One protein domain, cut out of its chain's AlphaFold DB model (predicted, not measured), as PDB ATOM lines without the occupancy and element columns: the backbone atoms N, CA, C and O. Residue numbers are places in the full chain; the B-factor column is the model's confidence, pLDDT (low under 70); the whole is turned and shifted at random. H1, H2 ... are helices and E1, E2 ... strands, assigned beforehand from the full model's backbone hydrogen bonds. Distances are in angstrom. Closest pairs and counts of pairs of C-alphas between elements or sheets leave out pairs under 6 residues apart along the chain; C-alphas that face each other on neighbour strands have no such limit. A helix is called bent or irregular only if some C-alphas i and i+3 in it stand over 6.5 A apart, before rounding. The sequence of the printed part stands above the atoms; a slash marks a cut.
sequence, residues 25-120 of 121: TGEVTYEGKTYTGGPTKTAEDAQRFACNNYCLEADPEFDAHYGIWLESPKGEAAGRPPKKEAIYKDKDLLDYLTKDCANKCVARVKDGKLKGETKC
ATOM      1  N   THR A  25      33.271 140.399  36.319       97.50
ATOM      2  CA  THR A  25      33.382 140.466  37.780       97.50
ATOM      3  C   THR A  25      34.455 139.504  38.274       97.50
ATOM      4  O   THR A  25      34.763 138.502  37.630       97.50
ATOM      5  N   GLY A  26      35.075 139.844  39.400       97.88
ATOM      6  CA  GLY A  26      36.097 139.034  40.052       97.88
ATOM      7  C   GLY A  26      35.687 138.700  41.474       97.88
ATOM      8  O   GLY A  26      34.917 139.432  42.095       97.88
ATOM      9  N   GLU A  27      36.221 137.609  41.997       98.38
ATOM     10  CA  GLU A  27      36.001 137.139  43.356       98.38
ATOM     11  C   GLU A  27      37.337 136.679  43.957       98.38
ATOM     12  O   GLU A  27      38.188 136.106  43.275       98.38
ATOM     13  N   VAL A  28      37.524 136.941  45.247       98.38
ATOM     14  CA  VAL A  28      38.597 136.393  46.087       98.38
ATOM     15  C   VAL A  28      37.942 135.834  47.339       98.38
ATOM     16  O   VAL A  28      37.158 136.536  47.968       98.38
ATOM     17  N   THR A  29      38.260 134.602  47.731       98.00
ATOM     18  CA  THR A  29      37.760 134.016  48.983       98.00
ATOM     19  C   THR A  29      38.905 133.813  49.968       98.00
ATOM     20  O   THR A  29      39.894 133.147  49.656       98.00
ATOM     21  N   TYR A  30      38.746 134.349  51.174       97.00
ATOM     22  CA  TYR A  30      39.686 134.211  52.285       97.00
ATOM     23  C   TYR A  30      38.908 133.998  53.585       97.00
ATOM     24  O   TYR A  30      37.922 134.691  53.827       97.00
ATOM     25  N   GLU A  31      39.303 133.003  54.383       95.50
ATOM     26  CA  GLU A  31      38.673 132.680  55.680       95.50
ATOM     27  C   GLU A  31      37.131 132.577  55.633       95.50
ATOM     28  O   GLU A  31      36.418 132.992  56.541       95.50
ATOM     29  N   GLY A  32      36.590 132.020  54.544       95.25
ATOM     30  CA  GLY A  32      35.144 131.842  54.358       95.25
ATOM     31  C   GLY A  32      34.381 133.098  53.919       95.25
ATOM     32  O   GLY A  32      33.182 133.008  53.661       95.25
ATOM     33  N   LYS A  33      35.052 134.247  53.771       97.75
ATOM     34  CA  LYS A  33      34.478 135.480  53.218       97.75
ATOM     35  C   LYS A  33      34.894 135.673  51.761       97.75
ATOM     36  O   LYS A  33      36.037 135.406  51.397       97.75
ATOM     37  N   THR A  34      33.965 136.157  50.937       97.88
ATOM     38  CA  THR A  34      34.207 136.478  49.523       97.88
ATOM     39  C   THR A  34      34.224 137.987  49.306       97.88
ATOM     40  O   THR A  34      33.310 138.694  49.728       97.88
ATOM     41  N   TYR A  35      35.252 138.457  48.609       98.12
ATOM     42  CA  TYR A  35      35.472 139.842  48.213       98.12
ATOM     43  C   TYR A  35      35.278 139.936  46.710       98.12
ATOM     44  O   TYR A  35      35.945 139.234  45.950       98.12
ATOM     45  N   THR A  36      34.343 140.773  46.277       97.56
ATOM     46  CA  THR A  36      33.964 140.887  44.868       97.56
ATOM     47  C   THR A  36      34.573 142.135  44.242       97.56
ATOM     48  O   THR A  36      34.778 143.137  44.919       97.56
ATOM     49  N   GLY A  37      34.887 142.088  42.952       95.31
ATOM     50  CA  GLY A  37      35.451 143.191  42.178       95.31
ATOM     51  C   GLY A  37      34.709 143.402  40.865       95.31
ATOM     52  O   GLY A  37      34.205 142.452  40.268       95.31
ATOM     53  N   GLY A  38      34.658 144.652  40.407       92.06
ATOM     54  CA  GLY A  38      33.937 145.053  39.200       92.06
ATOM     55  C   GLY A  38      32.528 145.588  39.475       92.06
ATOM     56  O   GLY A  38      32.203 145.907  40.621       92.06
ATOM     57  N   PRO A  39      31.698 145.751  38.433       92.88
ATOM     58  CA  PRO A  39      31.933 145.335  37.045       92.88
ATOM     59  C   PRO A  39      33.052 146.114  36.319       92.88
ATOM     60  O   PRO A  39      33.148 147.332  36.467       92.88
ATOM     61  N   THR A  40      33.869 145.435  35.505       94.19
ATOM     62  CA  THR A  40      34.951 146.027  34.681       94.19
ATOM     63  C   THR A  40      34.943 145.478  33.249       94.19
ATOM     64  O   THR A  40      34.157 144.594  32.924       94.19
ATOM     65  N   LYS A  41      35.812 145.997  32.370       93.31
ATOM     66  CA  LYS A  41      35.924 145.539  30.972       93.31
ATOM     67  C   LYS A  41      36.767 144.273  30.796       93.31
ATOM     68  O   LYS A  41      36.677 143.636  29.756       93.31
ATOM     69  N   THR A  42      37.628 143.948  31.759       95.06
ATOM     70  CA  THR A  42      38.605 142.860  31.631       95.06
ATOM     71  C   THR A  42      38.586 141.962  32.863       95.06
ATOM     72  O   THR A  42      38.371 142.431  33.983       95.06
ATOM     73  N   ALA A  43      38.846 140.667  32.668       95.19
ATOM     74  CA  ALA A  43      38.985 139.713  33.768       95.19
ATOM     75  C   ALA A  43      40.118 140.113  34.729       95.19
ATOM     76  O   ALA A  43      39.974 139.987  35.943       95.19
ATOM     77  N   GLU A  44      41.222 140.649  34.198       95.38
ATOM     78  CA  GLU A  44      42.369 141.094  34.994       95.38
ATOM     79  C   GLU A  44      41.992 142.236  35.945       95.38
ATOM     80  O   GLU A  44      42.248 142.143  37.149       95.38
ATOM     81  N   ASP A  45      41.311 143.272  35.445       95.94
ATOM     82  CA  ASP A  45      40.833 144.372  36.288       95.94
ATOM     83  C   ASP A  45      39.817 143.877  37.318       95.94
ATOM     84  O   ASP A  45      39.821 144.322  38.465       95.94
ATOM     85  N   ALA A  46      38.957 142.931  36.929       97.38
ATOM     86  CA  ALA A  46      37.958 142.368  37.824       97.38
ATOM     87  C   ALA A  46      38.616 141.613  38.996       97.38
ATOM     88  O   ALA A  46      38.257 141.838  40.156       97.38
ATOM     89  N   GLN A  47      39.633 140.787  38.713       98.06
ATOM     90  CA  GLN A  47      40.426 140.094  39.732       98.06
ATOM     91  C   GLN A  47      41.202 141.080  40.610       98.06
ATOM     92  O   GLN A  47      41.211 140.942  41.836       98.06
ATOM     93  N   ARG A  48      41.826 142.104  40.010       97.88
ATOM     94  CA  ARG A  48      42.542 143.153  40.749       97.88
ATOM     95  C   ARG A  48      41.600 143.917  41.678       97.88
ATOM     96  O   ARG A  48      41.969 144.192  42.813       97.88
ATOM     97  N   PHE A  49      40.381 144.234  41.245       97.50
ATOM     98  CA  PHE A  49      39.400 144.936  42.076       97.50
ATOM     99  C   PHE A  49      38.890 144.065  43.226       97.50
ATOM    100  O   PHE A  49      38.708 144.569  44.332       97.50
ATOM    101  N   ALA A  50      38.725 142.760  43.004       98.38
ATOM    102  CA  ALA A  50      38.408 141.824  44.079       98.38
ATOM    103  C   ALA A  50      39.548 141.775  45.108       98.38
ATOM    104  O   ALA A  50      39.306 141.858  46.312       98.38
ATOM    105  N   CYS A  51      40.797 141.753  44.633       98.50
ATOM    106  CA  CYS A  51      41.980 141.852  45.481       98.50
ATOM    107  C   CYS A  51      42.068 143.183  46.243       98.50
ATOM    108  O   CYS A  51      42.396 143.165  47.421       98.50
ATOM    109  N   ASN A  52      41.723 144.321  45.632       98.00
ATOM    110  CA  ASN A  52      41.655 145.614  46.325       98.00
ATOM    111  C   ASN A  52      40.679 145.568  47.514       98.00
ATOM    112  O   ASN A  52      41.000 146.062  48.592       98.00
ATOM    113  N   ASN A  53      39.505 144.954  47.333       98.12
ATOM    114  CA  ASN A  53      38.507 144.820  48.397       98.12
ATOM    115  C   ASN A  53      38.940 143.821  49.478       98.12
ATOM    116  O   ASN A  53      38.753 144.096  50.660       98.12
ATOM    117  N   TYR A  54      39.579 142.709  49.098       98.06
ATOM    118  CA  TYR A  54      40.251 141.819  50.050       98.06
ATOM    119  C   TYR A  54      41.283 142.591  50.886       98.06
ATOM    120  O   TYR A  54      41.248 142.528  52.109       98.06
ATOM    121  N   CYS A  55      42.143 143.386  50.247       97.94
ATOM    122  CA  CYS A  55      43.172 144.166  50.929       97.94
ATOM    123  C   CYS A  55      42.591 145.196  51.898       97.94
ATOM    124  O   CYS A  55      43.072 145.343  53.012       97.94
ATOM    125  N   LEU A  56      41.520 145.883  51.501       97.75
ATOM    126  CA  LEU A  56      40.872 146.879  52.352       97.75
ATOM    127  C   LEU A  56      40.286 146.277  53.640       97.75
ATOM    128  O   LEU A  56      40.183 146.960  54.659       97.75
ATOM    129  N   GLU A  57      39.822 145.031  53.570       97.12
ATOM    130  CA  GLU A  57      38.968 144.441  54.600       97.12
ATOM    131  C   GLU A  57      39.610 143.299  55.388       97.12
ATOM    132  O   GLU A  57      39.114 142.977  56.466       97.12
ATOM    133  N   ALA A  58      40.643 142.658  54.847       97.00
ATOM    134  CA  ALA A  58      41.172 141.395  55.357       97.00
ATOM    135  C   ALA A  58      42.693 141.372  55.508       97.00
ATOM    136  O   ALA A  58      43.220 140.433  56.101       97.00
ATOM    137  N   ASP A  59      43.405 142.350  54.945       96.69
ATOM    138  CA  ASP A  59      44.858 142.366  55.000       96.69
ATOM    139  C   ASP A  59      45.355 142.991  56.317       96.69
ATOM    140  O   ASP A  59      45.139 144.181  56.559       96.69
ATOM    141  N   PRO A  60      46.040 142.221  57.182       96.31
ATOM    142  CA  PRO A  60      46.505 142.729  58.470       96.31
ATOM    143  C   PRO A  60      47.599 143.796  58.325       96.31
ATOM    144  O   PRO A  60      47.738 144.648  59.203       96.31
ATOM    145  N   GLU A  61      48.374 143.771  57.236       96.56
ATOM    146  CA  GLU A  61      49.365 144.811  56.960       96.56
ATOM    147  C   GLU A  61      48.666 146.148  56.649       96.56
ATOM    148  O   GLU A  61      49.007 147.162  57.263       96.56
ATOM    149  N   PHE A  62      47.640 146.166  55.786       97.62
ATOM    150  CA  PHE A  62      46.828 147.366  55.551       97.62
ATOM    151  C   PHE A  62      46.203 147.913  56.844       97.62
ATOM    152  O   PHE A  62      46.214 149.124  57.067       97.62
ATOM    153  N   ASP A  63      45.710 147.040  57.724       97.62
ATOM    154  CA  ASP A  63      45.141 147.437  59.016       97.62
ATOM    155  C   ASP A  63      46.162 148.144  59.908       97.62
ATOM    156  O   ASP A  63      45.839 149.162  60.529       97.62
ATOM    157  N   ALA A  64      47.406 147.664  59.918       97.88
ATOM    158  CA  ALA A  64      48.503 148.316  60.622       97.88
ATOM    159  C   ALA A  64      48.845 149.684  60.004       97.88
ATOM    160  O   ALA A  64      48.963 150.672  60.731       97.88
ATOM    161  N   HIS A  65      48.947 149.772  58.672       97.00
ATOM    162  CA  HIS A  65      49.193 151.036  57.969       97.00
ATOM    163  C   HIS A  65      48.101 152.076  58.252       97.00
ATOM    164  O   HIS A  65      48.399 153.236  58.544       97.00
ATOM    165  N   TYR A  66      46.838 151.655  58.216       98.12
ATOM    166  CA  TYR A  66      45.699 152.502  58.541       98.12
ATOM    167  C   TYR A  66      45.711 152.949  60.009       98.12
ATOM    168  O   TYR A  66      45.483 154.128  60.277       98.12
ATOM    169  N   GLY A  67      46.031 152.055  60.949       98.06
ATOM    170  CA  GLY A  67      46.168 152.393  62.370       98.06
ATOM    171  C   GLY A  67      47.234 153.462  62.622       98.06
ATOM    172  O   GLY A  67      46.950 154.475  63.256       98.06
ATOM    173  N   ILE A  68      48.422 153.297  62.035       97.69
ATOM    174  CA  ILE A  68      49.507 154.290  62.118       97.69
ATOM    175  C   ILE A  68      49.062 155.629  61.521       97.69
ATOM    176  O   ILE A  68      49.311 156.693  62.089       97.69
ATOM    177  N   TRP A  69      48.386 155.596  60.372       98.00
ATOM    178  CA  TRP A  69      47.896 156.811  59.737       98.00
ATOM    179  C   TRP A  69      46.848 157.539  60.591       98.00
ATOM    180  O   TRP A  69      46.911 158.764  60.692       98.00
ATOM    181  N   LEU A  70      45.930 156.817  61.246       98.19
ATOM    182  CA  LEU A  70      44.921 157.395  62.144       98.19
ATOM    183  C   LEU A  70      45.531 158.153  63.329       98.19
ATOM    184  O   LEU A  70      44.951 159.141  63.784       98.19
ATOM    185  N   GLU A  71      46.676 157.687  63.825       97.50
ATOM    186  CA  GLU A  71      47.426 158.315  64.919       97.50
ATOM    187  C   GLU A  71      48.328 159.465  64.446       97.50
ATOM    188  O   GLU A  71      48.856 160.224  65.256       97.50
ATOM    189  N   SER A  72      48.500 159.629  63.133       97.25
ATOM    190  CA  SER A  72      49.284 160.721  62.561       97.25
ATOM    191  C   SER A  72      48.515 162.053  62.560       97.25
ATOM    192  O   SER A  72      47.278 162.059  62.527       97.25
ATOM    193  N   PRO A  73      49.211 163.204  62.447       97.69
ATOM    194  CA  PRO A  73      48.554 164.504  62.287       97.69
ATOM    195  C   PRO A  73      47.587 164.568  61.093       97.69
ATOM    196  O   PRO A  73      46.584 165.276  61.145       97.69
ATOM    197  N   LYS A  74      47.860 163.818  60.012       96.44
ATOM    198  CA  LYS A  74      46.971 163.747  58.843       96.44
ATOM    199  C   LYS A  74      45.664 163.021  59.167       96.44
ATOM    200  O   LYS A  74      44.601 163.490  58.767       96.44
ATOM    201  N   GLY A  75      45.742 161.897  59.883       97.00
ATOM    202  CA  GLY A  75      44.572 161.117  60.288       97.00
ATOM    203  C   GLY A  75      43.689 161.870  61.278       97.00
ATOM    204  O   GLY A  75      42.461 161.863  61.147       97.00
ATOM    205  N   GLU A  76      44.307 162.592  62.215       97.06
ATOM    206  CA  GLU A  76      43.598 163.471  63.147       97.06
ATOM    207  C   GLU A  76      42.893 164.621  62.416       97.06
ATOM    208  O   GLU A  76      41.684 164.794  62.572       97.06
ATOM    209  N   ALA A  77      43.602 165.341  61.537       97.38
ATOM    210  CA  ALA A  77      43.024 166.425  60.739       97.38
ATOM    211  C   ALA A  77      41.897 165.952  59.801       97.38
ATOM    212  O   ALA A  77      40.982 166.713  59.488       97.38
ATOM    213  N   ALA A  78      41.940 164.692  59.363       96.56
ATOM    214  CA  ALA A  78      40.906 164.081  58.535       96.56
ATOM    215  C   ALA A  78      39.647 163.653  59.312       96.56
ATOM    216  O   ALA A  78      38.673 163.241  58.674       96.56
ATOM    217  N   GLY A  79      39.658 163.727  60.650       97.00
ATOM    218  CA  GLY A  79      38.544 163.320  61.509       97.00
ATOM    219  C   GLY A  79      38.449 161.810  61.742       97.00
ATOM    220  O   GLY A  79      37.364 161.318  62.037       97.00
ATOM    221  N   ARG A  80      39.562 161.072  61.600       95.06
ATOM    222  CA  ARG A  80      39.636 159.607  61.782       95.06
ATOM    223  C   ARG A  80      38.561 158.827  60.994       95.06
ATOM    224  O   ARG A  80      37.813 158.041  61.580       95.06
ATOM    225  N   PRO A  81      38.456 159.054  59.672       97.75
ATOM    226  CA  PRO A  81      37.420 158.446  58.845       97.75
ATOM    227  C   PRO A  81      37.651 156.937  58.679       97.75
ATOM    228  O   PRO A  81      38.790 156.493  58.794       97.75
ATOM    229  N   PRO A  82      36.618 156.146  58.330       97.75
ATOM    230  CA  PRO A  82      36.769 154.712  58.078       97.75
ATOM    231  C   PRO A  82      37.734 154.416  56.914       97.75
ATOM    232  O   PRO A  82      37.874 155.224  55.996       97.75
ATOM    233  N   LYS A  83      38.321 153.205  56.891       97.44
ATOM    234  CA  LYS A  83      39.309 152.733  55.890       97.44
ATOM    235  C   LYS A  83      38.986 153.142  54.448       97.44
ATOM    236  O   LYS A  83      39.825 153.714  53.761       97.44
ATOM    237  N   LYS A  84      37.752 152.881  53.998       96.44
ATOM    238  CA  LYS A  84      37.309 153.167  52.622       96.44
ATOM    239  C   LYS A  84      37.374 154.651  52.269       96.44
ATOM    240  O   LYS A  84      37.605 154.990  51.120       96.44
ATOM    241  N   GLU A  85      37.144 155.533  53.231       97.50
ATOM    242  CA  GLU A  85      37.278 156.970  53.021       97.50
ATOM    243  C   GLU A  85      38.743 157.404  53.172       97.50
ATOM    244  O   GLU A  85      39.229 158.202  52.372       97.50
ATOM    245  N   ALA A  86      39.471 156.833  54.138       97.38
ATOM    246  CA  ALA A  86      40.877 157.139  54.395       97.38
ATOM    247  C   ALA A  86      41.779 156.915  53.171       97.38
ATOM    248  O   ALA A  86      42.613 157.768  52.874       97.38
ATOM    249  N   ILE A  87      41.557 155.846  52.396       97.12
ATOM    250  CA  ILE A  87      42.322 155.584  51.161       97.12
ATOM    251  C   ILE A  87      42.169 156.684  50.101       97.12
ATOM    252  O   ILE A  87      43.016 156.808  49.229       97.12
ATOM    253  N   TYR A  88      41.117 157.504  50.144       96.25
ATOM    254  CA  TYR A  88      40.980 158.644  49.229       96.25
ATOM    255  C   TYR A  88      41.568 159.938  49.798       96.25
ATOM    256  O   TYR A  88      41.719 160.912  49.063       96.25
ATOM    257  N   LYS A  89      41.898 159.960  51.092       95.81
ATOM    258  CA  LYS A  89      42.505 161.115  51.770       95.81
ATOM    259  C   LYS A  89      44.012 160.996  51.924       95.81
ATOM    260  O   LYS A  89      44.671 162.011  52.134       95.81
ATOM    261  N   ASP A  90      44.553 159.788  51.812       97.44
ATOM    262  CA  ASP A  90      45.983 159.546  51.903       97.44
ATOM    263  C   ASP A  90      46.477 158.629  50.783       97.44
ATOM    264  O   ASP A  90      45.990 157.517  50.572       97.44
ATOM    265  N   LYS A  91      47.460 159.142  50.040       96.94
ATOM    266  CA  LYS A  91      48.022 158.475  48.871       96.94
ATOM    267  C   LYS A  91      48.805 157.219  49.243       96.94
ATOM    268  O   LYS A  91      48.809 156.287  48.445       96.94
ATOM    269  N   ASP A  92      49.445 157.189  50.406       96.94
ATOM    270  CA  ASP A  92      50.285 156.061  50.802       96.94
ATOM    271  C   ASP A  92      49.400 154.861  51.160       96.94
ATOM    272  O   ASP A  92      49.682 153.741  50.736       96.94
ATOM    273  N   LEU A  93      48.256 155.103  51.817       97.62
ATOM    274  CA  LEU A  93      47.228 154.075  52.028       97.62
ATOM    275  C   LEU A  93      46.678 153.529  50.701       97.62
ATOM    276  O   LEU A  93      46.542 152.314  50.539       97.62
ATOM    277  N   LEU A  94      46.374 154.405  49.738       97.31
ATOM    278  CA  LEU A  94      45.892 153.979  48.420       97.31
ATOM    279  C   LEU A  94      46.942 153.179  47.648       97.31
ATOM    280  O   LEU A  94      46.619 152.170  47.016       97.31
ATOM    281  N   ASP A  95      48.188 153.649  47.663       97.44
ATOM    282  CA  ASP A  95      49.292 153.026  46.945       97.44
ATOM    283  C   ASP A  95      49.611 151.657  47.547       97.44
ATOM    284  O   ASP A  95      49.699 150.694  46.789       97.44
ATOM    285  N   TYR A  96      49.661 151.523  48.877       96.44
ATOM    286  CA  TYR A  96      49.823 150.219  49.522       96.44
ATOM    287  C   TYR A  96      48.724 149.243  49.077       96.44
ATOM    288  O   TYR A  96      49.001 148.134  48.611       96.44
ATOM    289  N   LEU A  97      47.457 149.668  49.148       95.88
ATOM    290  CA  LEU A  97      46.322 148.821  48.786       95.88
ATOM    291  C   LEU A  97      46.397 148.368  47.322       95.88
ATOM    292  O   LEU A  97      46.249 147.182  47.030       95.88
ATOM    293  N   THR A  98      46.642 149.302  46.400       95.19
ATOM    294  CA  THR A  98      46.524 149.058  44.953       95.19
ATOM    295  C   THR A  98      47.797 148.527  44.297       95.19
ATOM    296  O   THR A  98      47.708 147.843  43.275       95.19
ATOM    297  N   LYS A  99      48.979 148.822  44.845       95.25
ATOM    298  CA  LYS A  99      50.279 148.481  44.241       95.25
ATOM    299  C   LYS A  99      51.042 147.420  45.016       95.25
ATOM    300  O   LYS A  99      51.796 146.681  44.388       95.25
ATOM    301  N   ASP A 100      50.803 147.276  46.313       97.06
ATOM    302  CA  ASP A 100      51.511 146.278  47.111       97.06
ATOM    303  C   ASP A 100      50.591 145.097  47.401       97.06
ATOM    304  O   ASP A 100      50.769 144.014  46.832       97.06
ATOM    305  N   CYS A 101      49.560 145.303  48.221       98.12
ATOM    306  CA  CYS A 101      48.682 144.218  48.640       98.12
ATOM    307  C   CYS A 101      47.931 143.591  47.456       98.12
ATOM    308  O   CYS A 101      47.966 142.368  47.290       98.12
ATOM    309  N   ALA A 102      47.315 144.386  46.573       97.31
ATOM    310  CA  ALA A 102      46.561 143.829  45.450       97.31
ATOM    311  C   ALA A 102      47.444 143.033  44.477       97.31
ATOM    312  O   ALA A 102      47.030 141.980  43.993       97.31
ATOM    313  N   ASN A 103      48.684 143.475  44.242       97.69
ATOM    314  CA  ASN A 103      49.647 142.745  43.415       97.69
ATOM    315  C   ASN A 103      50.043 141.407  44.053       97.69
ATOM    316  O   ASN A 103      50.035 140.376  43.376       97.69
ATOM    317  N   LYS A 104      50.327 141.398  45.365       97.81
ATOM    318  CA  LYS A 104      50.579 140.162  46.125       97.81
ATOM    319  C   LYS A 104      49.364 139.228  46.073       97.81
ATOM    320  O   LYS A 104      49.527 138.030  45.866       97.81
ATOM    321  N   CYS A 105      48.151 139.760  46.232       98.38
ATOM    322  CA  CYS A 105      46.907 138.993  46.165       98.38
ATOM    323  C   CYS A 105      46.722 138.327  44.795       98.38
ATOM    324  O   CYS A 105      46.543 137.112  44.737       98.38
ATOM    325  N   VAL A 106      46.857 139.077  43.695       98.00
ATOM    326  CA  VAL A 106      46.756 138.527  42.331       98.00
ATOM    327  C   VAL A 106      47.803 137.433  42.100       98.00
ATOM    328  O   VAL A 106      47.472 136.370  41.574       98.00
ATOM    329  N   ALA A 107      49.047 137.642  42.543       98.19
ATOM    330  CA  ALA A 107      50.093 136.622  42.454       98.19
ATOM    331  C   ALA A 107      49.735 135.356  43.253       98.19
ATOM    332  O   ALA A 107      49.890 134.246  42.752       98.19
ATOM    333  N   ARG A 108      49.188 135.500  44.466       98.06
ATOM    334  CA  ARG A 108      48.737 134.363  45.286       98.06
ATOM    335  C   ARG A 108      47.563 133.611  44.662       98.06
ATOM    336  O   ARG A 108      47.525 132.390  44.790       98.06
ATOM    337  N   VAL A 109      46.639 134.306  43.996       97.88
ATOM    338  CA  VAL A 109      45.559 133.670  43.223       97.88
ATOM    339  C   VAL A 109      46.140 132.868  42.059       97.88
ATOM    340  O   VAL A 109      45.814 131.695  41.905       97.88
ATOM    341  N   LYS A 110      47.069 133.454  41.294       96.94
ATOM    342  CA  LYS A 110      47.751 132.778  40.178       96.94
ATOM    343  C   LYS A 110      48.535 131.537  40.623       96.94
ATOM    344  O   LYS A 110      48.531 130.529  39.925       96.94
ATOM    345  N   ASP A 111      49.163 131.604  41.792       97.44
ATOM    346  CA  ASP A 111      49.887 130.490  42.412       97.44
ATOM    347  C   ASP A 111      48.961 129.429  43.043       97.44
ATOM    348  O   ASP A 111      49.451 128.437  43.585       97.44
ATOM    349  N   GLY A 112      47.640 129.646  43.065       96.31
ATOM    350  CA  GLY A 112      46.676 128.764  43.732       96.31
ATOM    351  C   GLY A 112      46.732 128.797  45.267       96.31
ATOM    352  O   GLY A 112      46.106 127.973  45.929       96.31
ATOM    353  N   LYS A 113      47.465 129.750  45.856       96.81
ATOM    354  CA  LYS A 113      47.587 129.949  47.316       96.81
ATOM    355  C   LYS A 113      46.420 130.730  47.915       96.81
ATOM    356  O   LYS A 113      46.307 130.832  49.136       96.81
ATOM    357  N   LEU A 114      45.609 131.350  47.069       96.12
ATOM    358  CA  LEU A 114      44.391 132.052  47.436       96.12
ATOM    359  C   LEU A 114      43.318 131.695  46.411       96.12
ATOM    360  O   LEU A 114      43.605 131.635  45.217       96.12
ATOM    361  N   LYS A 115      42.087 131.449  46.861       97.75
ATOM    362  CA  LYS A 115      40.993 131.150  45.941       97.75
ATOM    363  C   LYS A 115      40.553 132.444  45.251       97.75
ATOM    364  O   LYS A 115      40.160 133.385  45.937       97.75
ATOM    365  N   GLY A 116      40.588 132.471  43.922       97.00
ATOM    366  CA  GLY A 116      40.068 133.577  43.122       97.00
ATOM    367  C   GLY A 116      39.430 133.092  41.825       97.00
ATOM    368  O   GLY A 116      39.857 132.085  41.262       97.00
ATOM    369  N   GLU A 117      38.379 133.783  41.394       96.94
ATOM    370  CA  GLU A 117      37.590 133.454  40.206       96.94
ATOM    371  C   GLU A 117      37.217 134.740  39.458       96.94
ATOM    372  O   GLU A 117      36.973 135.778  40.071       96.94
ATOM    373  N   THR A 118      37.118 134.671  38.131       96.94
ATOM    374  CA  THR A 118      36.609 135.769  37.299       96.94
ATOM    375  C   THR A 118      35.493 135.270  36.402       96.94
ATOM    376  O   THR A 118      35.617 134.203  35.800       96.94
ATOM    377  N   LYS A 119      34.426 136.054  36.274       95.94
ATOM    378  CA  LYS A 119      33.276 135.773  35.413       95.94
ATOM    379  C   LYS A 119      33.148 136.902  34.405       95.94
ATOM    380  O   LYS A 119      32.974 138.049  34.802       95.94
ATOM    381  N   CYS A 120      33.236 136.575  33.124       92.38
ATOM    382  CA  CYS A 120      32.956 137.482  32.014       92.38
ATOM    383  C   CYS A 120      31.814 136.885  31.173       92.38
ATOM    384  O   CYS A 120      31.606 135.671  31.266       92.38
TER     385      CYS A 120
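This is residues 25 to 120 of the 121 residues of an uncharacterized protein of Acidobacteria bacterium (UniProt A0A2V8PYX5). A small three-stranded sheet makes one end of an elongated body, with H1 lying over one of its faces and the long helix H5 crossing H1. H5 reaches from the sheet toward the far end, where H2 runs out roughly alongside it to the short helix H3, and H4 leads back to the start of H5. Along the 96 printed residues come E1, E2, H1, H2, H3, H4, H5 and E3, five named helices and three named strands, of mixed class. The sheet's order is E2, E1, E3, antiparallel throughout. The whole is compact, with a radius of gyration of the C-alphas of 13.8 A and spans of 42 by 25 by 21 A.

Find C-alpha 25 at (33.382, 140.466, 37.780); there E1, residues 25 to 30, begins and runs 17.0 A. E2, residues 33 to 40, returns over 21.3 A. H1, residues 43 to 58, runs 21.8 A, and H2, residues 60 to 71, runs 16.9 A. Look for H3, residues 73 to 77, and H4, residues 83 to 89. H5, residues 91 to 110, starts at C-alpha 91 (48.022, 158.475, 48.871) and runs 27.1 A; it is neither bent nor irregular, but only just, with C-alphas 98 and 101 6.5 A apart. E3, residues 115 to 119, ends at C-alpha 119 (33.276, 135.773, 35.413).

Start at the hairpin of E1 and E2, where N 28 and O 35 are 2.9 A apart, within hydrogen-bond range. On the other side of E1, N 27 and O 117 of E3 are 2.8 A apart. The sheet with H1 and H5 makes two layers, helices on one face of a sheet. H1 lies over E2 and E1 at a height over the sheet of 6.1 A, slantwise at 38 degrees to E2 on the local plane; its closest C-alphas to E2 are those of Ala 50 and Gly 37, 3.8 A. H5 is the hub. With residues 97 to 106 it touches H1 at a steep tilt of 64 degrees, opposite ways, closest at the C-alphas of Cys 51 and Ala 102, 5.0 A. H5 touches H2 at a shallow tilt of 6 degrees, opposite ways, closest at the C-alphas of Tyr 66 and Leu 93, 6.9 A. H4 and H5 touch only at the corner, closest at the C-alphas of Ile 87 and Leu 94, 4.8 A. H3 is close to H2 but not clearly touching, with the C-alphas of Trp 69 and Gly 75 5.5 A apart. Every O i to N i+4 pair is within hydrogen-bond range in H1, H2 and H3; H4 has 2 of 3 and H5 13 of 16.

Look at Pro 73 and Cys 120 for the two C-alphas farthest apart, 43.5 A. The printed part has no cut, and its links between named elements are tight. No printed residue is under 70 in pLDDT.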